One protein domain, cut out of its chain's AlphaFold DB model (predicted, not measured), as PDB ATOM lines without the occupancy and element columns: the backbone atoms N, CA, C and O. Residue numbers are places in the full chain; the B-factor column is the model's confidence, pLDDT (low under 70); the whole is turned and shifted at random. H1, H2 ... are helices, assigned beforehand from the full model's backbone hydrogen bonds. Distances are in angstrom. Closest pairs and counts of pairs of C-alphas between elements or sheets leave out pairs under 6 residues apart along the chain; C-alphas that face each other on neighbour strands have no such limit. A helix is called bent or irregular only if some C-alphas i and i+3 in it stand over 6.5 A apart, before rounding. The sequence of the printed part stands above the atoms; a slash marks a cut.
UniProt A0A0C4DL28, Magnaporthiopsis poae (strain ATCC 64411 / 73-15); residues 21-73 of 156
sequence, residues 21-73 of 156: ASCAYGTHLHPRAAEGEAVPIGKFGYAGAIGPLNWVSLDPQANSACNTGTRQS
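AT A GLANCE: This is residues 21 to 73 of the 156 residues of a protein of Magnaporthiopsis poae (strain ATCC 64411 / 73-15) (UniProt A0A0C4DL28). This domain has little regular structure: two short helices, H1 and H2, pack together toward one end, and a long loop stretch, residues 21 to 51, leads away to the other. Residues 21 to 27 and 32 to 38 stick out, standing free. The printed part has 53 residues, with H1 then H2 and no named strand; the class is all helix, with 11 residues in named elements. It is only just loose, close to extended, with a radius of gyration of the C-alphas of 14.8 A, a rod spanning 43 by 21 by 16 A.

IN THESE COORDINATES: Find C-alpha 52 at (-16.926, 50.844, 16.652); from there H1, residues 52 to 58, runs 10.1 A. It is irregular: C-alphas 53 and 56 are 8.1 A apart. H2, residues 65 to 68, runs 5.1 A to C-alpha 68 at (-21.120, 44.728, 5.601).

HOW THE PARTS SIT: Look at Val 56 and Cys 66: H1 and H2 touch there, their closest C-alphas 5.7 A apart. In H1, 0 of 3 O i to N i+4 pairs are within hydrogen-bond range, but 3 of 4 O i to N i+3 pairs are; H2 is too short for an O i to N i+4 pair.

THE WHOLE: The C-alphas farthest apart, of Glu 35 and Thr 70, are 45.0 A apart. The printed part has no cut, and the H1 to H2 link is short. Confidence is low, under 70, in 16 residues, among them 23 to 33.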
ATOM      1  N   ALA A  21      -0.076  66.635  33.805       67.19
ATOM      2  CA  ALA A  21      -1.377  66.393  34.410       67.19
ATOM      3  C   ALA A  21      -2.340  65.959  33.296       67.19
ATOM      4  O   ALA A  21      -2.712  66.761  32.439       67.19
ATOM      5  N   SER A  22      -2.710  64.680  33.272       71.19
ATOM      6  CA  SER A  22      -3.761  64.191  32.383       71.19
ATOM      7  C   SER A  22      -5.113  64.350  33.070       71.19
ATOM      8  O   SER A  22      -5.369  63.720  34.095       71.19
ATOM      9  N   CYS A  23      -6.010  65.139  32.478       66.31
ATOM     10  CA  CYS A  23      -7.412  65.215  32.898       66.31
ATOM     11  C   CYS A  23      -8.209  63.939  32.561       66.31
ATOM     12  O   CYS A  23      -9.426  63.925  32.710       66.31
ATOM     13  N   ALA A  24      -7.560  62.868  32.086       62.72
ATOM     14  CA  ALA A  24      -8.233  61.618  31.748       62.72
ATOM     15  C   ALA A  24      -8.660  60.791  32.978       62.72
ATOM     16  O   ALA A  24      -9.330  59.771  32.804       62.72
ATOM     17  N   TYR A  25      -8.297  61.197  34.202       59.16
ATOM     18  CA  TYR A  25      -8.725  60.527  35.433       59.16
ATOM     19  C   TYR A  25     -10.253  60.583  35.589       59.16
ATOM     20  O   TYR A  25     -10.843  61.660  35.541       59.16
ATOM     21  N   GLY A  26     -10.895  59.424  35.769       57.44
ATOM     22  CA  GLY A  26     -12.355  59.328  35.880       57.44
ATOM     23  C   GLY A  26     -13.100  59.381  34.541       57.44
ATOM     24  O   GLY A  26     -14.319  59.524  34.535       57.44
ATOM     25  N   THR A  27     -12.398  59.262  33.411       67.06
ATOM     26  CA  THR A  27     -13.017  59.093  32.083       67.06
ATOM     27  C   THR A  27     -13.156  57.610  31.724       67.06
ATOM     28  O   THR A  27     -12.591  56.749  32.391       67.06
ATOM     29  N   HIS A  28     -13.837  57.295  30.618       61.03
ATOM     30  CA  HIS A  28     -13.911  55.926  30.081       61.03
ATOM     31  C   HIS A  28     -12.533  55.299  29.778       61.03
ATOM     32  O   HIS A  28     -12.422  54.081  29.700       61.03
ATOM     33  N   LEU A  29     -11.478  56.113  29.621       63.78
ATOM     34  CA  LEU A  29     -10.105  55.633  29.430       63.78
ATOM     35  C   LEU A  29      -9.422  55.238  30.749       63.78
ATOM     36  O   LEU A  29      -8.492  54.438  30.725       63.78
ATOM     37  N   HIS A  30      -9.854  55.809  31.878       66.38
ATOM     38  CA  HIS A  30      -9.382  55.492  33.233       66.38
ATOM     39  C   HIS A  30     -10.579  55.453  34.198       66.38
ATOM     40  O   HIS A  30     -10.775  56.393  34.982       66.38
ATOM     41  N   PRO A  31     -11.407  54.395  34.115       66.19
ATOM     42  CA  PRO A  31     -12.553  54.224  34.994       66.19
ATOM     43  C   PRO A  31     -12.106  54.140  36.457       66.19
ATOM     44  O   PRO A  31     -11.049  53.597  36.781       66.19
ATOM     45  N   ARG A  32     -12.919  54.698  37.356       65.81
ATOM     46  CA  ARG A  32     -12.645  54.667  38.794       65.81
ATOM     47  C   ARG A  32     -12.834  53.242  39.317       65.81
ATOM     48  O   ARG A  32     -13.955  52.746  39.326       65.81
ATOM     49  N   ALA A  33     -11.760  52.620  39.791       67.19
ATOM     50  CA  ALA A  33     -11.842  51.415  40.612       67.19
ATOM     51  C   ALA A  33     -12.114  51.767  42.081       67.19
ATOM     52  O   ALA A  33     -11.774  52.867  42.533       67.19
ATOM     53  N   ALA A  34     -12.664  50.820  42.844       70.19
ATOM     54  CA  ALA A  34     -12.471  50.824  44.290       70.19
ATOM     55  C   ALA A  34     -10.963  50.717  44.599       70.19
ATOM     56  O   ALA A  34     -10.201  50.152  43.812       70.19
ATOM     57  N   GLU A  35     -10.505  51.316  45.701       71.81
ATOM     58  CA  GLU A  35      -9.074  51.376  46.018       71.81
ATOM     59  C   GLU A  35      -8.444  49.973  46.051       71.81
ATOM     60  O   GLU A  35      -8.806  49.135  46.870       71.81
ATOM     61  N   GLY A  36      -7.486  49.730  45.149       67.50
ATOM     62  CA  GLY A  36      -6.751  48.465  45.046       67.50
ATOM     63  C   GLY A  36      -7.343  47.429  44.086       67.50
ATOM     64  O   GLY A  36      -6.708  46.397  43.866       67.50
ATOM     65  N   GLU A  37      -8.499  47.688  43.472       72.25
ATOM     66  CA  GLU A  37      -9.113  46.767  42.513       72.25
ATOM     67  C   GLU A  37      -8.732  47.111  41.065       72.25
ATOM     68  O   GLU A  37      -8.639  48.274  40.672       72.25
ATOM     69  N   ALA A  38      -8.500  46.089  40.240       68.31
ATOM     70  CA  ALA A  38      -8.348  46.280  38.802       68.31
ATOM     71  C   ALA A  38      -9.736  46.431  38.169       68.31
ATOM     72  O   ALA A  38     -10.605  45.593  38.403       68.31
ATOM     73  N   VAL A  39      -9.943  47.451  37.330       66.38
ATOM     74  CA  VAL A  39     -11.166  47.516  36.517       66.38
ATOM     75  C   VAL A  39     -11.065  46.464  35.412       66.38
ATOM     76  O   VAL A  39     -10.101  46.501  34.640       66.38
ATOM     77  N   PRO A  40     -12.023  45.528  35.296       71.56
ATOM     78  CA  PRO A  40     -12.055  44.601  34.175       71.56
ATOM     79  C   PRO A  40     -12.113  45.373  32.852       71.56
ATOM     80  O   PRO A  40     -13.002  46.196  32.641       71.56
ATOM     81  N   ILE A  41     -11.170  45.106  31.945       68.06
ATOM     82  CA  ILE A  41     -11.218  45.679  30.598       68.06
ATOM     83  C   ILE A  41     -12.340  44.969  29.837       68.06
ATOM     84  O   ILE A  41     -12.283  43.755  29.621       68.06
ATOM     85  N   GLY A  42     -13.360  45.730  29.438       73.06
ATOM     86  CA  GLY A  42     -14.441  45.229  28.599       73.06
ATOM     87  C   GLY A  42     -13.903  44.667  27.281       73.06
ATOM     88  O   GLY A  42     -12.976  45.209  26.686       73.06
ATOM     89  N   LYS A  43     -14.494  43.572  26.801       86.19
ATOM     90  CA  LYS A  43     -14.156  42.990  25.486       86.19
ATOM     91  C   LYS A  43     -14.795  43.747  24.313       86.19
ATOM     92  O   LYS A  43     -14.529  43.427  23.163       86.19
ATOM     93  N   PHE A  44     -15.629  44.735  24.622       91.38
ATOM     94  CA  PHE A  44     -16.372  45.605  23.720       91.38
ATOM     95  C   PHE A  44     -16.412  47.008  24.340       91.38
ATOM     96  O   PHE A  44     -16.478  47.134  25.565       91.38
ATOM     97  N   GLY A  45     -16.357  48.056  23.517       91.94
ATOM     98  CA  GLY A  45     -16.435  49.435  23.991       91.94
ATOM     99  C   GLY A  45     -16.496  50.458  22.862       91.94
ATOM    100  O   GLY A  45     -16.768  50.125  21.713       91.94
ATOM    101  N   TYR A  46     -16.219  51.720  23.192       92.31
ATOM    102  CA  TYR A  46     -16.358  52.849  22.262       92.31
ATOM    103  C   TYR A  46     -15.028  53.489  21.835       92.31
ATOM    104  O   TYR A  46     -15.021  54.454  21.076       92.31
ATOM    105  N   ALA A  47     -13.892  52.953  22.291       88.50
ATOM    106  CA  ALA A  47     -12.570  53.523  22.043       88.50
ATOM    107  C   ALA A  47     -11.516  52.454  21.716       88.50
ATOM    108  O   ALA A  47     -11.610  51.299  22.135       88.50
ATOM    109  N   GLY A  48     -10.474  52.869  20.990       89.25
ATOM    110  CA  GLY A  48      -9.321  52.026  20.673       89.25
ATOM    111  C   GLY A  48      -9.680  50.772  19.869       89.25
ATOM    112  O   GLY A  48     -10.585  50.785  19.038       89.25
ATOM    113  N   ALA A  49      -8.956  49.678  20.123       91.62
ATOM    114  CA  ALA A  49      -9.095  48.422  19.381       91.62
ATOM    115  C   ALA A  49     -10.427  47.688  19.621       91.62
ATOM    116  O   ALA A  49     -10.778  46.809  18.840       91.62
ATOM    117  N   ILE A  50     -11.171  48.048  20.670       92.12
ATOM    118  CA  ILE A  50     -12.496  47.488  20.976       92.12
ATOM    119  C   ILE A  50     -13.642  48.423  20.569       92.12
ATOM    120  O   ILE A  50     -14.788  48.168  20.930       92.12
ATOM    121  N   GLY A  51     -13.324  49.513  19.860       94.38
ATOM    122  CA  GLY A  51     -14.261  50.548  19.431       94.38
ATOM    123  C   GLY A  51     -15.019  50.235  18.131       94.38
ATOM    124  O   GLY A  51     -14.696  49.259  17.449       94.38
ATOM    125  N   PRO A  52     -15.972  51.104  17.735       95.94
ATOM    126  CA  PRO A  52     -16.926  50.844  16.652       95.94
ATOM    127  C   PRO A  52     -16.284  50.553  15.301       95.94
ATOM    128  O   PRO A  52     -16.721  49.662  14.580       95.94
ATOM    129  N   LEU A  53     -15.179  51.241  14.999       95.69
ATOM    130  CA  LEU A  53     -14.406  51.032  13.772       95.69
ATOM    131  C   LEU A  53     -13.811  49.618  13.659       95.69
ATOM    132  O   LEU A  53     -13.366  49.238  12.580       95.69
ATOM    133  N   ASN A  54     -13.780  48.849  14.752       96.50
ATOM    134  CA  ASN A  54     -13.193  47.514  14.804       96.50
ATOM    135  C   ASN A  54     -14.118  46.449  15.427       96.50
ATOM    136  O   ASN A  54     -13.661  45.340  15.698       96.50
ATOM    137  N   TRP A  55     -15.410  46.730  15.644       97.06
ATOM    138  CA  TRP A  55     -16.324  45.769  16.285       97.06
ATOM    139  C   TRP A  55     -16.455  44.440  15.535       97.06
ATOM    140  O   TRP A  55     -16.580  43.392  16.172       97.06
ATOM    141  N   VAL A  56     -16.349  44.455  14.202       97.31
ATOM    142  CA  VAL A  56     -16.335  43.224  13.394       97.31
ATOM    143  C   VAL A  56     -15.184  42.291  13.784       97.31
ATOM    144  O   VAL A  56     -15.348  41.080  13.781       97.31
ATOM    145  N   SER A  57     -14.032  42.830  14.178       96.00
ATOM    146  CA  SER A  57     -12.859  42.027  14.535       96.00
ATOM    147  C   SER A  57     -12.969  41.390  15.921       96.00
ATOM    148  O   SER A  57     -12.188  40.493  16.231       96.00
ATOM    149  N   LEU A  58     -13.909  41.846  16.761       95.44
ATOM    150  CA  LEU A  58     -14.149  41.269  18.089       95.44
ATOM    151  C   LEU A  58     -14.829  39.901  17.993       95.44
ATOM    152  O   LEU A  58     -14.497  38.997  18.754       95.44
ATOM    153  N   ASP A  59     -15.745  39.761  17.036       96.44
ATOM    154  CA  ASP A  59     -16.377  38.500  16.658       96.44
ATOM    155  C   ASP A  59     -16.839  38.597  15.193       96.44
ATOM    156  O   ASP A  59     -17.926  39.111  14.918       96.44
ATOM    157  N   PRO A  60     -16.032  38.128  14.224       96.25
ATOM    158  CA  PRO A  60     -16.365  38.267  12.807       96.25
ATOM    159  C   PRO A  60     -17.661  37.568  12.397       96.25
ATOM    160  O   PRO A  60     -18.286  37.975  11.416       96.25
ATOM    161  N   GLN A  61     -18.068  36.523  13.122       95.75
ATOM    162  CA  GLN A  61     -19.278  35.776  12.809       95.75
ATOM    163  C   GLN A  61     -20.512  36.495  13.363       95.75
ATOM    164  O   GLN A  61     -21.470  36.712  12.617       95.75
ATOM    165  N   ALA A  62     -20.479  36.901  14.635       96.25
ATOM    166  CA  ALA A  62     -21.600  37.586  15.276       96.25
ATOM    167  C   ALA A  62     -21.753  39.048  14.812       96.25
ATOM    168  O   ALA A  62     -22.875  39.532  14.669       96.25
ATOM    169  N   ASN A  63     -20.644  39.731  14.504       97.00
ATOM    170  CA  ASN A  63     -20.608  41.177  14.250       97.00
ATOM    171  C   ASN A  63     -20.360  41.535  12.776       97.00
ATOM    172  O   ASN A  63     -19.988  42.666  12.460       97.00
ATOM    173  N   SER A  64     -20.560  40.595  11.845       97.38
ATOM    174  CA  SER A  64     -20.353  40.828  10.403       97.38
ATOM    175  C   SER A  64     -21.119  42.053   9.874       97.38
ATOM    176  O   SER A  64     -20.593  42.822   9.064       97.38
ATOM    177  N   ALA A  65     -22.325  42.294  10.400       97.38
ATOM    178  CA  ALA A  65     -23.164  43.433  10.041       97.38
ATOM    179  C   ALA A  65     -22.505  44.796  10.317       97.38
ATOM    180  O   ALA A  65     -22.761  45.727   9.558       97.38
ATOM    181  N   CYS A  66     -21.611  44.904  11.310       97.06
ATOM    182  CA  CYS A  66     -20.884  46.144  11.608       97.06
ATOM    183  C   CYS A  66     -19.985  46.601  10.446       97.06
ATOM    184  O   CYS A  66     -19.635  47.774  10.370       97.06
ATOM    185  N   ASN A  67     -19.599  45.684   9.551       95.75
ATOM    186  CA  ASN A  67     -18.769  45.979   8.380       95.75
ATOM    187  C   ASN A  67     -19.572  45.956   7.072       95.75
ATOM    188  O   ASN A  67     -19.398  46.819   6.216       95.75
ATOM    189  N   THR A  68     -20.445  44.961   6.892       96.69
ATOM    190  CA  THR A  68     -21.120  44.728   5.601       96.69
ATOM    191  C   THR A  68     -22.591  45.136   5.588       96.69
ATOM    192  O   THR A  68     -23.251  45.026   4.553       96.69
ATOM    193  N   GLY A  69     -23.145  45.560   6.725       96.81
ATOM    194  CA  GLY A  69     -24.544  45.953   6.841       96.81
ATOM    195  C   GLY A  69     -24.841  47.241   6.076       96.81
ATOM    196  O   GLY A  69     -24.158  48.246   6.231       96.81
ATOM    197  N   THR A  70     -25.913  47.243   5.284       96.81
ATOM    198  CA  THR A  70     -26.375  48.429   4.530       96.81
ATOM    199  C   THR A  70     -27.516  49.179   5.218       96.81
ATOM    200  O   THR A  70     -28.000  50.190   4.715       96.81
ATOM    201  N   ARG A  71     -27.968  48.676   6.371       95.69
ATOM    202  CA  ARG A  71     -29.054  49.232   7.191       95.69
ATOM    203  C   ARG A  71     -28.606  49.285   8.651       95.69
ATOM    204  O   ARG A  71     -29.133  48.565   9.492       95.69
ATOM    205  N   GLN A  72     -27.544  50.043   8.905       96.50
ATOM    206  CA  GLN A  72     -26.967  50.230  10.236       96.50
ATOM    207  C   GLN A  72     -27.598  51.439  10.936       96.50
ATOM    208  O   GLN A  72     -28.130  52.341  10.290       96.50
ATOM    209  N   SER A  73     -27.502  51.437  12.258       96.06
ATOM    210  CA  SER A  73     -27.827  52.564  13.128       96.06
ATOM    211  C   SER A  73     -26.596  52.904  13.978       96.06
ATOM    212  O   SER A  73     -25.748  52.027  14.163       96.06
TER     213      SER A  73